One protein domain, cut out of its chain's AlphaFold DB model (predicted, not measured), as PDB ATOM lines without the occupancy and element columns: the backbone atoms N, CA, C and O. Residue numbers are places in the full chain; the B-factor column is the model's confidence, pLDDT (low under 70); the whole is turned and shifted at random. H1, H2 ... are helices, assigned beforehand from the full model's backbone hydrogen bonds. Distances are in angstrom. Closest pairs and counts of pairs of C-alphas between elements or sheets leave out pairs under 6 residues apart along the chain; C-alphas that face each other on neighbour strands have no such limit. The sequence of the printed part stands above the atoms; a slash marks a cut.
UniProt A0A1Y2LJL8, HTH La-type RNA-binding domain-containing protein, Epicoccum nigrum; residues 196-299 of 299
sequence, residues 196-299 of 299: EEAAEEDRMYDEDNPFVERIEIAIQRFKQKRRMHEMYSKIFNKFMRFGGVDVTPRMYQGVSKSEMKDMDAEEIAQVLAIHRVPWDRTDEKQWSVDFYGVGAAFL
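This is residues 196 to 299 of the 299 residues of the protein "HTH La-type RNA-binding domain-containing protein" of Epicoccum nigrum (UniProt A0A1Y2LJL8). The domain is a loosely gathered cluster of helices round H2, the longest, which lies nearest the middle, with H1, H5 and H6 set round it. H3 and H7 meet steeply as a second group apart from H2, while the long link of residues 243 to 258 leads away from H3 to H4, the helix farthest from the middle, and a short pairing of residues 246 to 247 with 275 to 276 joins that link to the stretch before H6. The printed part has 104 residues with seven named helices, H1 to H7 in order along the chain, and no named strand; the class is all helix. The whole is only just compact, close to loose, with a radius of gyration of the C-alphas of 15.1 A, and spans 43 by 34 by 27 A.

H2, residues 211 to 225, is 21.2 A from first to last C-alpha and begins at C-alpha 211 at (8.069, -38.625, -46.803). H3, residues 230 to 242, is 18.4 A long. H1, residues 196 to 204, begins at C-alpha 196 at (24.828, -48.082, -34.064) and is 12.6 A long. H5 is residues 265 to 271, and H7, residues 291 to 298, ends at C-alpha 298 at (-10.197, -44.510, -35.072). H4, residues 259 to 262, and H6, residues 279 to 282, have four residues each.

H2 touches H6 with residues 211 to 212 alone, the closest C-alphas being those of Val 212 and Trp 279, 6.7 A apart. H2 and H5 only just touch, with 3 pairs of C-alphas within 8 A, on residues 217 to 220 of H2 alone; the closest C-alphas, those of Gln 220 and Ala 269, are 7.0 A apart. These two helices run opposite ways at a steep tilt of 59 degrees. H1 and H2 are close but not clearly touching, with the C-alphas of Met 204 and Arg 214 closest at 6.7 A; they run opposite ways at a shallow tilt of 33 degrees, only just short of steep. H4 and H5 are close but not clearly touching, with the C-alphas of Met 260 and Ile 268 closest at 6.5 A. H3 touches H7 with residues 239 to 242 alone, the C-alphas of Phe 239 and Phe 298 closest at 6.7 A, at a steep tilt of 68 degrees, only just short of perpendicular, opposite ways. H2 and H3 are apart. Every O i to N i+4 pair is within hydrogen-bond range in H1, H2, H3, H5 and H7; H4 and H6 are too short for such a pair.

The two C-alphas farthest apart are those of Ser 258 and Lys 285, at 44.3 A. The printed part has no cut and ends at residue 299, the chain's last. The link from H3 to H4, 16 residues, is long, and the links from H2 to H3 and from H4 to H5 are tight. The mean pLDDT of the printed part is 84.3; residues 249 to 255 and residue 257 are under 70.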
ATOM      1  N   GLU A 196      24.777 -47.678 -32.651       88.31
ATOM      2  CA  GLU A 196      24.828 -48.082 -34.064       88.31
ATOM      3  C   GLU A 196      23.431 -48.064 -34.707       88.31
ATOM      4  O   GLU A 196      23.244 -47.475 -35.765       88.31
ATOM      5  N   GLU A 197      22.441 -48.642 -34.023       85.62
ATOM      6  CA  GLU A 197      21.051 -48.705 -34.486       85.62
ATOM      7  C   GLU A 197      20.403 -47.314 -34.522       85.62
ATOM      8  O   GLU A 197      19.615 -47.031 -35.418       85.62
ATOM      9  N   ALA A 198      20.762 -46.431 -33.584       86.50
ATOM     10  CA  ALA A 198      20.296 -45.047 -33.568       86.50
ATOM     11  C   ALA A 198      20.808 -44.271 -34.791       86.50
ATOM     12  O   ALA A 198      20.026 -43.619 -35.470       86.50
ATOM     13  N   ALA A 199      22.095 -44.407 -35.133       88.94
ATOM     14  CA  ALA A 199      22.657 -43.760 -36.318       88.94
ATOM     15  C   ALA A 199      22.039 -44.283 -37.630       88.94
ATOM     16  O   ALA A 199      21.951 -43.544 -38.609       88.94
ATOM     17  N   GLU A 200      21.626 -45.551 -37.670       87.00
ATOM     18  CA  GLU A 200      20.862 -46.112 -38.791       87.00
ATOM     19  C   GLU A 200      19.423 -45.582 -38.834       87.00
ATOM     20  O   GLU A 200      18.929 -45.269 -39.917       87.00
ATOM     21  N   GLU A 201      18.743 -45.467 -37.685       85.81
ATOM     22  CA  GLU A 201      17.418 -44.838 -37.586       85.81
ATOM     23  C   GLU A 201      17.465 -43.373 -38.049       85.81
ATOM     24  O   GLU A 201      16.642 -42.985 -38.877       85.81
ATOM     25  N   ASP A 202      18.471 -42.604 -37.633       88.06
ATOM     26  CA  ASP A 202      18.652 -41.208 -38.046       88.06
ATOM     27  C   ASP A 202      18.820 -41.079 -39.569       88.06
ATOM     28  O   ASP A 202      18.153 -40.265 -40.201       88.06
ATOM     29  N   ARG A 203      19.644 -41.933 -40.193       89.12
ATOM     30  CA  ARG A 203      19.829 -41.936 -41.661       89.12
ATOM     31  C   ARG A 203      18.561 -42.302 -42.423       89.12
ATOM     32  O   ARG A 203      18.343 -41.838 -43.536       89.12
ATOM     33  N   MET A 204      17.760 -43.199 -41.860       85.06
ATOM     34  CA  MET A 204      16.555 -43.734 -42.487       85.06
ATOM     35  C   MET A 204      15.388 -42.746 -42.419       85.06
ATOM     36  O   MET A 204      14.583 -42.669 -43.348       85.06
ATOM     37  N   TYR A 205      15.309 -41.975 -41.335       87.38
ATOM     38  CA  TYR A 205      14.281 -40.958 -41.117       87.38
ATOM     39  C   TYR A 205      14.737 -39.535 -41.454       87.38
ATOM     40  O   TYR A 205      13.989 -38.598 -41.176       87.38
ATOM     41  N   ASP A 206      15.905 -39.385 -42.084       90.62
ATOM     42  CA  ASP A 206      16.433 -38.102 -42.549       90.62
ATOM     43  C   ASP A 206      15.397 -37.355 -43.402       90.62
ATOM     44  O   ASP A 206      14.734 -37.948 -44.258       90.62
ATOM     45  N   GLU A 207      15.240 -36.056 -43.157       89.00
ATOM     46  CA  GLU A 207      14.276 -35.203 -43.852       89.00
ATOM     47  C   GLU A 207      14.519 -35.152 -45.366       89.00
ATOM     48  O   GLU A 207      13.555 -34.969 -46.118       89.00
ATOM     49  N   ASP A 208      15.759 -35.402 -45.800       90.81
ATOM     50  CA  ASP A 208      16.152 -35.505 -47.207       90.81
ATOM     51  C   ASP A 208      15.514 -36.715 -47.920       90.81
ATOM     52  O   ASP A 208      15.297 -36.685 -49.137       90.81
ATOM     53  N   ASN A 209      15.163 -37.777 -47.184       88.25
ATOM     54  CA  ASN A 209      14.468 -38.933 -47.753       88.25
ATOM     55  C   ASN A 209      12.992 -38.597 -48.008       88.25
ATOM     56  O   ASN A 209      12.359 -37.967 -47.162       88.25
ATOM     57  N   PRO A 210      12.362 -39.069 -49.098       90.25
ATOM     58  CA  PRO A 210      10.952 -38.796 -49.367       90.25
ATOM     59  C   PRO A 210      10.025 -39.207 -48.211       90.25
ATOM     60  O   PRO A 210      10.137 -40.306 -47.669       90.25
ATOM     61  N   PHE A 211       9.039 -38.362 -47.881       89.50
ATOM     62  CA  PHE A 211       8.069 -38.625 -46.803       89.50
ATOM     63  C   PHE A 211       7.421 -40.019 -46.895       89.50
ATOM     64  O   PHE A 211       7.313 -40.724 -45.893       89.50
ATOM     65  N   VAL A 212       7.036 -40.430 -48.109       90.56
ATOM     66  CA  VAL A 212       6.454 -41.753 -48.397       90.56
ATOM     67  C   VAL A 212       7.370 -42.874 -47.918       90.56
ATOM     68  O   VAL A 212       6.918 -43.775 -47.214       90.56
ATOM     69  N   GLU A 213       8.658 -42.799 -48.248       88.06
ATOM     70  CA  GLU A 213       9.638 -43.824 -47.894       88.06
ATOM     71  C   GLU A 213       9.854 -43.871 -46.383       88.06
ATOM     72  O   GLU A 213       9.776 -44.948 -45.793       88.06
ATOM     73  N   ARG A 214       9.999 -42.712 -45.726       90.00
ATOM     74  CA  ARG A 214      10.152 -42.642 -44.263       90.00
ATOM     75  C   ARG A 214       8.989 -43.317 -43.535       90.00
ATOM     76  O   ARG A 214       9.204 -44.105 -42.612       90.00
ATOM     77  N   ILE A 215       7.753 -43.043 -43.960       90.81
ATOM     78  CA  ILE A 215       6.551 -43.622 -43.346       90.81
ATOM     79  C   ILE A 215       6.423 -45.115 -43.659       90.81
ATOM     80  O   ILE A 215       6.132 -45.902 -42.753       90.81
ATOM     81  N   GLU A 216       6.660 -45.540 -44.903       89.75
ATOM     82  CA  GLU A 216       6.633 -46.964 -45.261       89.75
ATOM     83  C   GLU A 216       7.654 -47.761 -44.441       89.75
ATOM     84  O   GLU A 216       7.324 -48.819 -43.892       89.75
ATOM     85  N   ILE A 217       8.869 -47.234 -44.291       88.94
ATOM     86  CA  ILE A 217       9.927 -47.870 -43.512       88.94
ATOM     87  C   ILE A 217       9.581 -47.893 -42.014       88.94
ATOM     88  O   ILE A 217       9.756 -48.925 -41.358       88.94
ATOM     89  N   ALA A 218       9.009 -46.814 -41.463       89.38
ATOM     90  CA  ALA A 218       8.524 -46.787 -40.079       89.38
ATOM     91  C   ALA A 218       7.488 -47.892 -39.809       89.38
ATOM     92  O   ALA A 218       7.596 -48.634 -38.827       89.38
ATOM     93  N   ILE A 219       6.523 -48.072 -40.718       90.44
ATOM     94  CA  ILE A 219       5.508 -49.129 -40.614       90.44
ATOM     95  C   ILE A 219       6.157 -50.521 -40.673       90.44
ATOM     96  O   ILE A 219       5.774 -51.425 -39.919       90.44
ATOM     97  N   GLN A 220       7.144 -50.716 -41.551       88.31
ATOM     98  CA  GLN A 220       7.863 -51.987 -41.678       88.31
ATOM     99  C   GLN A 220       8.654 -52.324 -40.409       88.31
ATOM    100  O   GLN A 220       8.490 -53.426 -39.876       88.31
ATOM    101  N   ARG A 221       9.432 -51.377 -39.866       86.44
ATOM    102  CA  ARG A 221      10.183 -51.574 -38.615       86.44
ATOM    103  C   ARG A 221       9.261 -51.859 -37.435       86.44
ATOM    104  O   ARG A 221       9.527 -52.780 -36.662       86.44
ATOM    105  N   PHE A 222       8.130 -51.162 -37.336       87.75
ATOM    106  CA  PHE A 222       7.131 -51.443 -36.303       87.75
ATOM    107  C   PHE A 222       6.635 -52.898 -36.363       87.75
ATOM    108  O   PHE A 222       6.567 -53.583 -35.341       87.75
ATOM    109  N   LYS A 223       6.358 -53.418 -37.565       86.94
ATOM    110  CA  LYS A 223       5.923 -54.812 -37.766       86.94
ATOM    111  C   LYS A 223       7.027 -55.850 -37.560       86.94
ATOM    112  O   LYS A 223       6.704 -57.008 -37.310       86.94
ATOM    113  N   GLN A 224       8.297 -55.477 -37.685       84.50
ATOM    114  CA  GLN A 224       9.421 -56.359 -37.356       84.50
ATOM    115  C   GLN A 224       9.632 -56.449 -35.839       84.50
ATOM    116  O   GLN A 224       9.850 -57.540 -35.313       84.50
ATOM    117  N   LYS A 225       9.512 -55.317 -35.129       83.50
ATOM    118  CA  LYS A 225       9.675 -55.236 -33.667       83.50
ATOM    119  C   LYS A 225       8.474 -55.824 -32.905       83.50
ATOM    120  O   LYS A 225       8.625 -56.278 -31.771       83.50
ATOM    121  N   ARG A 226       7.277 -55.849 -33.508       85.06
ATOM    122  CA  ARG A 226       6.028 -56.322 -32.880       85.06
ATOM    123  C   ARG A 226       5.485 -57.573 -33.548       85.06
ATOM    124  O   ARG A 226       5.425 -57.669 -34.770       85.06
ATOM    125  N   ARG A 227       4.958 -58.509 -32.756       82.88
ATOM    126  CA  ARG A 227       4.283 -59.688 -33.305       82.88
ATOM    127  C   ARG A 227       2.771 -59.533 -33.248       82.88
ATOM    128  O   ARG A 227       2.143 -59.764 -32.218       82.88
ATOM    129  N   MET A 228       2.183 -59.209 -34.394       83.56
ATOM    130  CA  MET A 228       0.735 -59.074 -34.531       83.56
ATOM    131  C   MET A 228       0.077 -60.425 -34.824       83.56
ATOM    132  O   MET A 228       0.280 -61.033 -35.876       83.56
ATOM    133  N   HIS A 229      -0.732 -60.903 -33.880       82.19
ATOM    134  CA  HIS A 229      -1.656 -62.012 -34.121       82.19
ATOM    135  C   HIS A 229      -2.849 -61.564 -34.973       82.19
ATOM    136  O   HIS A 229      -3.042 -60.374 -35.200       82.19
ATOM    137  N   GLU A 230      -3.659 -62.512 -35.447       85.75
ATOM    138  CA  GLU A 230      -4.714 -62.267 -36.442       85.75
ATOM    139  C   GLU A 230      -5.626 -61.074 -36.105       85.75
ATOM    140  O   GLU A 230      -5.867 -60.225 -36.962       85.75
ATOM    141  N   MET A 231      -6.098 -60.982 -34.858       85.25
ATOM    142  CA  MET A 231      -6.947 -59.878 -34.399       85.25
ATOM    143  C   MET A 231      -6.227 -58.524 -34.497       85.25
ATOM    144  O   MET A 231      -6.757 -57.597 -35.109       85.25
ATOM    145  N   TYR A 232      -5.004 -58.430 -33.966       86.94
ATOM    146  CA  TYR A 232      -4.192 -57.211 -34.016       86.94
ATOM    147  C   TYR A 232      -3.855 -56.813 -35.452       86.94
ATOM    148  O   TYR A 232      -4.006 -55.651 -35.803       86.94
ATOM    149  N   SER A 233      -3.499 -57.768 -36.315       88.62
ATOM    150  CA  SER A 233      -3.232 -57.501 -37.733       88.62
ATOM    151  C   SER A 233      -4.464 -56.952 -38.455       88.62
ATOM    152  O   SER A 233      -4.344 -56.036 -39.266       88.62
ATOM    153  N   LYS A 234      -5.664 -57.475 -38.161       90.69
ATOM    154  CA  LYS A 234      -6.920 -56.966 -38.739       90.69
ATOM    155  C   LYS A 234      -7.200 -55.529 -38.301       90.69
ATOM    156  O   LYS A 234      -7.553 -54.711 -39.146       90.69
ATOM    157  N   ILE A 235      -7.046 -55.228 -37.012       92.00
ATOM    158  CA  ILE A 235      -7.259 -53.877 -36.468       92.00
ATOM    159  C   ILE A 235      -6.210 -52.913 -37.029       92.00
ATOM    160  O   ILE A 235      -6.571 -51.874 -37.569       92.00
ATOM    161  N   PHE A 236      -4.934 -53.300 -37.007       92.00
ATOM    162  CA  PHE A 236      -3.831 -52.512 -37.548       92.00
ATOM    163  C   PHE A 236      -4.031 -52.187 -39.031       92.00
ATOM    164  O   PHE A 236      -3.881 -51.043 -39.440       92.00
ATOM    165  N   ASN A 237      -4.450 -53.158 -39.845       91.81
ATOM    166  CA  ASN A 237      -4.732 -52.912 -41.260       91.81
ATOM    167  C   ASN A 237      -5.905 -51.944 -41.471       91.81
ATOM    168  O   ASN A 237      -5.870 -51.159 -42.415       91.81
ATOM    169  N   LYS A 238      -6.935 -51.981 -40.616       93.00
ATOM    170  CA  LYS A 238      -8.029 -50.999 -40.659       93.00
ATOM    171  C   LYS A 238      -7.543 -49.605 -40.262       93.00
ATOM    172  O   LYS A 238      -7.892 -48.653 -40.946       93.00
ATOM    173  N   PHE A 239      -6.716 -49.510 -39.222       93.31
ATOM    174  CA  PHE A 239      -6.118 -48.255 -38.765       93.31
ATOM    175  C   PHE A 239      -5.253 -47.614 -39.853       93.31
ATOM    176  O   PHE A 239      -5.448 -46.455 -40.197       93.31
ATOM    177  N   MET A 240      -4.369 -48.399 -40.474       93.38
ATOM    178  CA  MET A 240      -3.516 -47.943 -41.575       93.38
ATOM    179  C   MET A 240      -4.350 -47.429 -42.758       93.38
ATOM    180  O   MET A 240      -4.107 -46.329 -43.245       93.38
ATOM    181  N   ARG A 241      -5.392 -48.170 -43.166       92.62
ATOM    182  CA  ARG A 241      -6.319 -47.723 -44.222       92.62
ATOM    183  C   ARG A 241      -7.052 -46.434 -43.865       92.62
ATOM    184  O   ARG A 241      -7.232 -45.586 -44.730       92.62
ATOM    185  N   PHE A 242      -7.478 -46.293 -42.611       92.75
ATOM    186  CA  PHE A 242      -8.134 -45.081 -42.126       92.75
ATOM    187  C   PHE A 242      -7.190 -43.870 -42.168       92.75
ATOM    188  O   PHE A 242      -7.596 -42.798 -42.600       92.75
ATOM    189  N   GLY A 243      -5.915 -44.066 -41.827       90.56
ATOM    190  CA  GLY A 243      -4.858 -43.055 -41.930       90.56
ATOM    191  C   GLY A 243      -4.344 -42.785 -43.352       90.56
ATOM    192  O   GLY A 243      -3.323 -42.124 -43.502       90.56
ATOM    193  N   GLY A 244      -5.003 -43.300 -44.395       89.50
ATOM    194  CA  GLY A 244      -4.631 -43.038 -45.789       89.50
ATOM    195  C   GLY A 244      -3.496 -43.905 -46.342       89.50
ATOM    196  O   GLY A 244      -2.964 -43.585 -47.402       89.50
ATOM    197  N   VAL A 245      -3.139 -44.997 -45.658       91.81
ATOM    198  CA  VAL A 245      -2.163 -45.991 -46.128       91.81
ATOM    199  C   VAL A 245      -2.887 -47.106 -46.878       91.81
ATOM    200  O   VAL A 245      -3.780 -47.772 -46.347       91.81
ATOM    201  N   ASP A 246      -2.453 -47.386 -48.099       90.06
ATOM    202  CA  ASP A 246      -2.964 -48.495 -48.887       90.06
ATOM    203  C   ASP A 246      -2.460 -49.828 -48.331       90.06
ATOM    204  O   ASP A 246      -1.261 -50.070 -48.181       90.06
ATOM    205  N   VAL A 247      -3.399 -50.731 -48.037       88.12
ATOM    206  CA  VAL A 247      -3.096 -52.079 -47.538       88.12
ATOM    207  C   VAL A 247      -3.566 -53.099 -48.563       88.12
ATOM    208  O   VAL A 247      -4.667 -53.648 -48.442       88.12
ATOM    209  N   THR A 248      -2.741 -53.339 -49.579       79.88
ATOM    210  CA  THR A 248      -3.042 -54.267 -50.677       79.88
ATOM    211  C   THR A 248      -1.903 -55.277 -50.826       79.88
ATOM    212  O   THR A 248      -0.751 -54.876 -51.004       79.88
ATOM    213  N   PRO A 249      -2.179 -56.594 -50.760       68.38
ATOM    214  CA  PRO A 249      -1.159 -57.609 -51.004       68.38
ATOM    215  C   PRO A 249      -0.598 -57.488 -52.427       68.38
ATOM    216  O   PRO A 249      -1.360 -57.481 -53.395       68.38
ATOM    217  N   ARG A 250       0.732 -57.440 -52.576       64.81
ATOM    218  CA  ARG A 250       1.403 -57.499 -53.885       64.81
ATOM    219  C   ARG A 250       1.216 -58.886 -54.507       64.81
ATOM    220  O   ARG A 250       2.036 -59.774 -54.319       64.81
ATOM    221  N   MET A 251       0.140 -59.081 -55.266       54.94
ATOM    222  CA  MET A 251      -0.141 -60.358 -55.942       54.94
ATOM    223  C   MET A 251       0.789 -60.654 -57.139       54.94
ATOM    224  O   MET A 251       0.740 -61.758 -57.668       54.94
ATOM    225  N   TYR A 252       1.651 -59.714 -57.552       52.56
ATOM    226  CA  TYR A 252       2.355 -59.784 -58.844       52.56
ATOM    227  C   TYR A 252       3.884 -59.702 -58.800       52.56
ATOM    228  O   TYR A 252       4.501 -59.653 -59.857       52.56
ATOM    229  N   GLN A 253       4.526 -59.704 -57.626       58.62
ATOM    230  CA  GLN A 253       5.974 -59.458 -57.588       58.62
ATOM    231  C   GLN A 253       6.876 -60.685 -57.782       58.62
ATOM    232  O   GLN A 253       8.080 -60.507 -57.863       58.62
ATOM    233  N   GLY A 254       6.329 -61.899 -57.911       55.03
ATOM    234  CA  GLY A 254       7.026 -63.039 -58.531       55.03
ATOM    235  C   GLY A 254       8.371 -63.484 -57.939       55.03
ATOM    236  O   GLY A 254       8.984 -64.368 -58.526       55.03
ATOM    237  N   VAL A 255       8.825 -62.926 -56.810       64.81
ATOM    238  CA  VAL A 255      10.149 -63.231 -56.257       64.81
ATOM    239  C   VAL A 255      10.161 -64.677 -55.782       64.81
ATOM    240  O   VAL A 255       9.374 -65.089 -54.921       64.81
ATOM    241  N   SER A 256      11.024 -65.481 -56.393       70.50
ATOM    242  CA  SER A 256      11.124 -66.897 -56.089       70.50
ATOM    243  C   SER A 256      11.737 -67.105 -54.702       70.50
ATOM    244  O   SER A 256      12.520 -66.305 -54.194       70.50
ATOM    245  N   LYS A 257      11.448 -68.253 -54.080       69.12
ATOM    246  CA  LYS A 257      12.071 -68.642 -52.802       69.12
ATOM    247  C   LYS A 257      13.603 -68.769 -52.896       69.12
ATOM    248  O   LYS A 257      14.254 -68.887 -51.861       69.12
ATOM    249  N   SER A 258      14.160 -68.844 -54.108       73.50
ATOM    250  CA  SER A 258      15.607 -68.837 -54.326       73.50
ATOM    251  C   SER A 258      16.151 -67.416 -54.260       73.50
ATOM    252  O   SER A 258      17.074 -67.181 -53.499       73.50
ATOM    253  N   GLU A 259      15.516 -66.472 -54.956       76.00
ATOM    254  CA  GLU A 259      15.909 -65.054 -54.966       76.00
ATOM    255  C   GLU A 259      15.804 -64.429 -53.568       76.00
ATOM    256  O   GLU A 259      16.712 -63.739 -53.128       76.00
ATOM    257  N   MET A 260      14.771 -64.782 -52.795       72.69
ATOM    258  CA  MET A 260      14.617 -64.336 -51.401       72.69
ATOM    259  C   MET A 260      15.720 -64.814 -50.442       72.69
ATOM    260  O   MET A 260      15.748 -64.363 -49.303       72.69
ATOM    261  N   LYS A 261      16.562 -65.781 -50.825       75.50
ATOM    262  CA  LYS A 261      17.689 -66.221 -49.982       75.50
ATOM    263  C   LYS A 261      18.948 -65.401 -50.207       75.50
ATOM    264  O   LYS A 261      19.803 -65.403 -49.327       75.50
ATOM    265  N   ASP A 262      19.045 -64.777 -51.373       77.19
ATOM    266  CA  ASP A 262      20.204 -63.995 -51.784       77.19
ATOM    267  C   ASP A 262      20.006 -62.497 -51.474       77.19
ATOM    268  O   ASP A 262      20.977 -61.747 -51.467       77.19
ATOM    269  N   MET A 263      18.767 -62.082 -51.175       74.62
ATOM    270  CA  MET A 263      18.398 -60.734 -50.721       74.62
ATOM    271  C   MET A 263      18.745 -60.510 -49.246       74.62
ATOM    272  O   MET A 263      18.692 -61.435 -48.426       74.62
ATOM    273  N   ASP A 264      19.049 -59.264 -48.896       80.12
ATOM    274  CA  ASP A 264      19.255 -58.873 -47.506       80.12
ATOM    275  C   ASP A 264      17.924 -58.810 -46.718       80.12
ATOM    276  O   ASP A 264      16.819 -58.911 -47.262       80.12
ATOM    277  N   ALA A 265      18.010 -58.688 -45.391       72.19
ATOM    278  CA  ALA A 265      16.821 -58.689 -44.537       72.19
ATOM    279  C   ALA A 265      15.896 -57.476 -44.769       72.19
ATOM    280  O   ALA A 265      14.693 -57.567 -44.506       72.19
ATOM    281  N   GLU A 266      16.440 -56.360 -45.250       73.38
ATOM    282  CA  GLU A 266      15.724 -55.101 -45.457       73.38
ATOM    283  C   GLU A 266      14.986 -55.113 -46.799       73.38
ATOM    284  O   GLU A 266      13.796 -54.808 -46.861       73.38
ATOM    285  N   GLU A 267      15.638 -55.596 -47.848       75.06
ATOM    286  CA  GLU A 267      15.107 -55.837 -49.181       75.06
ATOM    287  C   GLU A 267      13.975 -56.867 -49.128       75.06
ATOM    288  O   GLU A 267      12.886 -56.634 -49.659       75.06
ATOM    289  N   ILE A 268      14.153 -57.965 -48.380       73.94
ATOM    290  CA  ILE A 268      13.072 -58.931 -48.132       73.94
ATOM    291  C   ILE A 268      11.883 -58.241 -47.448       73.94
ATOM    292  O   ILE A 268      10.727 -58.498 -47.804       73.94
ATOM    293  N   ALA A 269      12.132 -57.365 -46.471       73.19
ATOM    294  CA  ALA A 269      11.068 -56.656 -45.767       73.19
ATOM    295  C   ALA A 269      10.319 -55.668 -46.675       73.19
ATOM    296  O   ALA A 269       9.086 -55.621 -46.619       73.19
ATOM    297  N   GLN A 270      11.030 -54.958 -47.552       76.06
ATOM    298  CA  GLN A 270      10.445 -54.052 -48.539       76.06
ATOM    299  C   GLN A 270       9.625 -54.799 -49.603       76.06
ATOM    300  O   GLN A 270       8.519 -54.371 -49.953       76.06
ATOM    301  N   VAL A 271      10.118 -55.941 -50.092       74.94
ATOM    302  CA  VAL A 271       9.404 -56.806 -51.050       74.94
ATOM    303  C   VAL A 271       8.116 -57.357 -50.431       74.94
ATOM    304  O   VAL A 271       7.065 -57.375 -51.075       74.94
ATOM    305  N   LEU A 272       8.168 -57.770 -49.161       74.81
ATOM    306  CA  LEU A 272       7.017 -58.298 -48.423       74.81
ATOM    307  C   LEU A 272       6.077 -57.205 -47.882       74.81
ATOM    308  O   LEU A 272       5.021 -57.526 -47.322       74.81
ATOM    309  N   ALA A 273       6.424 -55.925 -48.028       81.38
ATOM    310  CA  ALA A 273       5.625 -54.823 -47.523       81.38
ATOM    311  C   ALA A 273       4.286 -54.706 -48.269       81.38
ATOM    312  O   ALA A 273       4.219 -54.485 -49.483       81.38
ATOM    313  N   ILE A 274       3.202 -54.826 -47.498       85.62
ATOM    314  CA  ILE A 274       1.810 -54.693 -47.963       85.62
ATOM    315  C   ILE A 274       1.212 -53.310 -47.673       85.62
ATOM    316  O   ILE A 274       0.102 -53.035 -48.117       85.62
ATOM    317  N   HIS A 275       1.912 -52.494 -46.883       90.19
ATOM    318  CA  HIS A 275       1.506 -51.165 -46.430       90.19
ATOM    319  C   HIS A 275       2.235 -50.132 -47.284       90.19
ATOM    320  O   HIS A 275       3.462 -50.094 -47.235       90.19
ATOM    321  N   ARG A 276       1.500 -49.362 -48.090       88.38
ATOM    322  CA  ARG A 276       2.065 -48.362 -49.001       88.38
ATOM    323  C   ARG A 276       1.427 -47.010 -48.819       88.38
ATOM    324  O   ARG A 276       0.220 -46.932 -48.615       88.38
ATOM    325  N   VAL A 277       2.228 -45.963 -48.919       89.94
ATOM    326  CA  VAL A 277       1.723 -44.594 -48.865       89.94
ATOM    327  C   VAL A 277       1.622 -44.078 -50.298       89.94
ATOM    328  O   VAL A 277       2.638 -43.987 -50.987       89.94
ATOM    329  N   PRO A 278       0.411 -43.774 -50.788       88.88
ATOM    330  CA  PRO A 278       0.242 -43.176 -52.103       88.88
ATOM    331  C   PRO A 278       1.006 -41.850 -52.234       88.88
ATOM    332  O   PRO A 278       0.997 -41.020 -51.325       88.88
ATOM    333  N   TRP A 279       1.657 -41.633 -53.379       87.06
ATOM    334  CA  TRP A 279       2.477 -40.436 -53.618       87.06
ATOM    335  C   TRP A 279       1.674 -39.129 -53.622       87.06
ATOM    336  O   TRP A 279       2.231 -38.068 -53.357       87.06
ATOM    337  N   ASP A 280       0.362 -39.182 -53.855       86.81
ATOM    338  CA  ASP A 280      -0.532 -38.020 -53.769       86.81
ATOM    339  C   ASP A 280      -0.717 -37.511 -52.327       86.81
ATOM    340  O   ASP A 280      -1.200 -36.400 -52.128       86.81
ATOM    341  N   ARG A 281      -0.300 -38.289 -51.318       85.00
ATOM    342  CA  ARG A 281      -0.280 -37.890 -49.901       85.00
ATOM    343  C   ARG A 281       0.936 -37.040 -49.521       85.00
ATOM    344  O   ARG A 281       1.066 -36.676 -48.359       85.00
ATOM    345  N   THR A 282       1.820 -36.735 -50.474       85.06
ATOM    346  CA  THR A 282       2.989 -35.860 -50.250       85.06
ATOM    347  C   THR A 282       2.673 -34.371 -50.381       85.06
ATOM    348  O   THR A 282       3.470 -33.551 -49.940       85.06
ATOM    349  N   ASP A 283       1.528 -34.002 -50.967       86.69
ATOM    350  CA  ASP A 283       1.153 -32.597 -51.130       86.69
ATOM    351  C   ASP A 283       0.712 -31.986 -49.792       86.69
ATOM    352  O   ASP A 283      -0.423 -32.179 -49.350       86.69
ATOM    353  N   GLU A 284       1.603 -31.206 -49.179       84.00
ATOM    354  CA  GLU A 284       1.383 -30.503 -47.908       84.00
ATOM    355  C   GLU A 284       0.203 -29.520 -47.940       84.00
ATOM    356  O   GLU A 284      -0.330 -29.145 -46.896       84.00
ATOM    357  N   LYS A 285      -0.242 -29.085 -49.127       87.88
ATOM    358  CA  LYS A 285      -1.426 -28.220 -49.251       87.88
ATOM    359  C   LYS A 285      -2.724 -29.002 -49.125       87.88
ATOM    360  O   LYS A 285      -3.743 -28.430 -48.742       87.88
ATOM    361  N   GLN A 286      -2.697 -30.277 -49.497       85.88
ATOM    362  CA  GLN A 286      -3.867 -31.147 -49.508       85.88
ATOM    363  C   GLN A 286      -3.907 -32.076 -48.288       85.88
ATOM    364  O   GLN A 286      -4.994 -32.472 -47.865       85.88
ATOM    365  N   TRP A 287      -2.748 -32.399 -47.711       87.00
ATOM    366  CA  TRP A 287      -2.602 -33.362 -46.626       87.00
ATOM    367  C   TRP A 287      -1.758 -32.796 -45.487       87.00
ATOM    368  O   TRP A 287      -0.683 -32.245 -45.703       87.00
ATOM    369  N   SER A 288      -2.227 -32.991 -44.255       88.62
ATOM    370  CA  SER A 288      -1.476 -32.705 -43.031       88.62
ATOM    371  C   SER A 288      -1.191 -33.996 -42.268       88.62
ATOM    372  O   SER A 288      -2.050 -34.877 -42.191       88.62
ATOM    373  N   VAL A 289      -0.015 -34.091 -41.650       88.88
ATOM    374  CA  VAL A 289       0.356 -35.237 -40.808       88.88
ATOM    375  C   VAL A 289      -0.177 -35.024 -39.390       88.88
ATOM    376  O   VAL A 289       0.350 -34.203 -38.646       88.88
ATOM    377  N   ASP A 290      -1.210 -35.777 -39.008       91.06
ATOM    378  CA  ASP A 290      -1.791 -35.745 -37.659       91.06
ATOM    379  C   ASP A 290      -2.010 -37.164 -37.111       91.06
ATOM    380  O   ASP A 290      -3.077 -37.764 -37.245       91.06
ATOM    381  N   PHE A 291      -0.979 -37.720 -36.472       89.62
ATOM    382  CA  PHE A 291      -1.068 -39.052 -35.866       89.62
ATOM    383  C   PHE A 291      -2.064 -39.107 -34.703       89.62
ATOM    384  O   PHE A 291      -2.706 -40.138 -34.492       89.62
ATOM    385  N   TYR A 292      -2.198 -38.013 -33.945       93.00
ATOM    386  CA  TYR A 292      -3.066 -37.966 -32.773       93.00
ATOM    387  C   TYR A 292      -4.538 -37.951 -33.183       93.00
ATOM    388  O   TYR A 292      -5.306 -38.780 -32.698       93.00
ATOM    389  N   GLY A 293      -4.922 -37.068 -34.109       92.94
ATOM    390  CA  GLY A 293      -6.291 -36.983 -34.612       92.94
ATOM    391  C   GLY A 293      -6.729 -38.263 -35.317       92.94
ATOM    392  O   GLY A 293      -7.832 -38.750 -35.069       92.94
ATOM    393  N   VAL A 294      -5.847 -38.878 -36.114       92.44
ATOM    394  CA  VAL A 294      -6.120 -40.177 -36.752       92.44
ATOM    395  C   VAL A 294      -6.321 -41.277 -35.704       92.44
ATOM    396  O   VAL A 294      -7.241 -42.083 -35.835       92.44
ATOM    397  N   GLY A 295      -5.502 -41.307 -34.648       91.94
ATOM    398  CA  GLY A 295      -5.655 -42.246 -33.537       91.94
ATOM    399  C   GLY A 295      -6.960 -42.049 -32.767       91.94
ATOM    400  O   GLY A 295      -7.705 -43.005 -32.563       91.94
ATOM    401  N   ALA A 296      -7.262 -40.810 -32.383       93.62
ATOM    402  CA  ALA A 296      -8.459 -40.461 -31.627       93.62
ATOM    403  C   ALA A 296      -9.755 -40.720 -32.412       93.62
ATOM    404  O   ALA A 296     -10.745 -41.127 -31.818       93.62
ATOM    405  N   ALA A 297      -9.753 -40.512 -33.732       93.69
ATOM    406  CA  ALA A 297     -10.920 -40.755 -34.578       93.69
ATOM    407  C   ALA A 297     -11.142 -42.241 -34.916       93.69
ATOM    408  O   ALA A 297     -12.234 -42.616 -35.342       93.69
ATOM    409  N   PHE A 298     -10.112 -43.081 -34.777       93.31
ATOM    410  CA  PHE A 298     -10.197 -44.510 -35.072       93.31
ATOM    411  C   PHE A 298     -10.690 -45.359 -33.888       93.31
ATOM    412  O   PHE A 298     -11.257 -46.432 -34.114       93.31
ATOM    413  N   LEU A 299     -10.420 -44.915 -32.654       87.50
ATOM    414  CA  LEU A 299     -10.805 -45.582 -31.403       87.50
ATOM    415  C   LEU A 299     -12.291 -45.386 -31.074       87.50
ATOM    416  O   LEU A 299     -12.888 -46.371 -30.582       87.50
TER     417      LEU A 299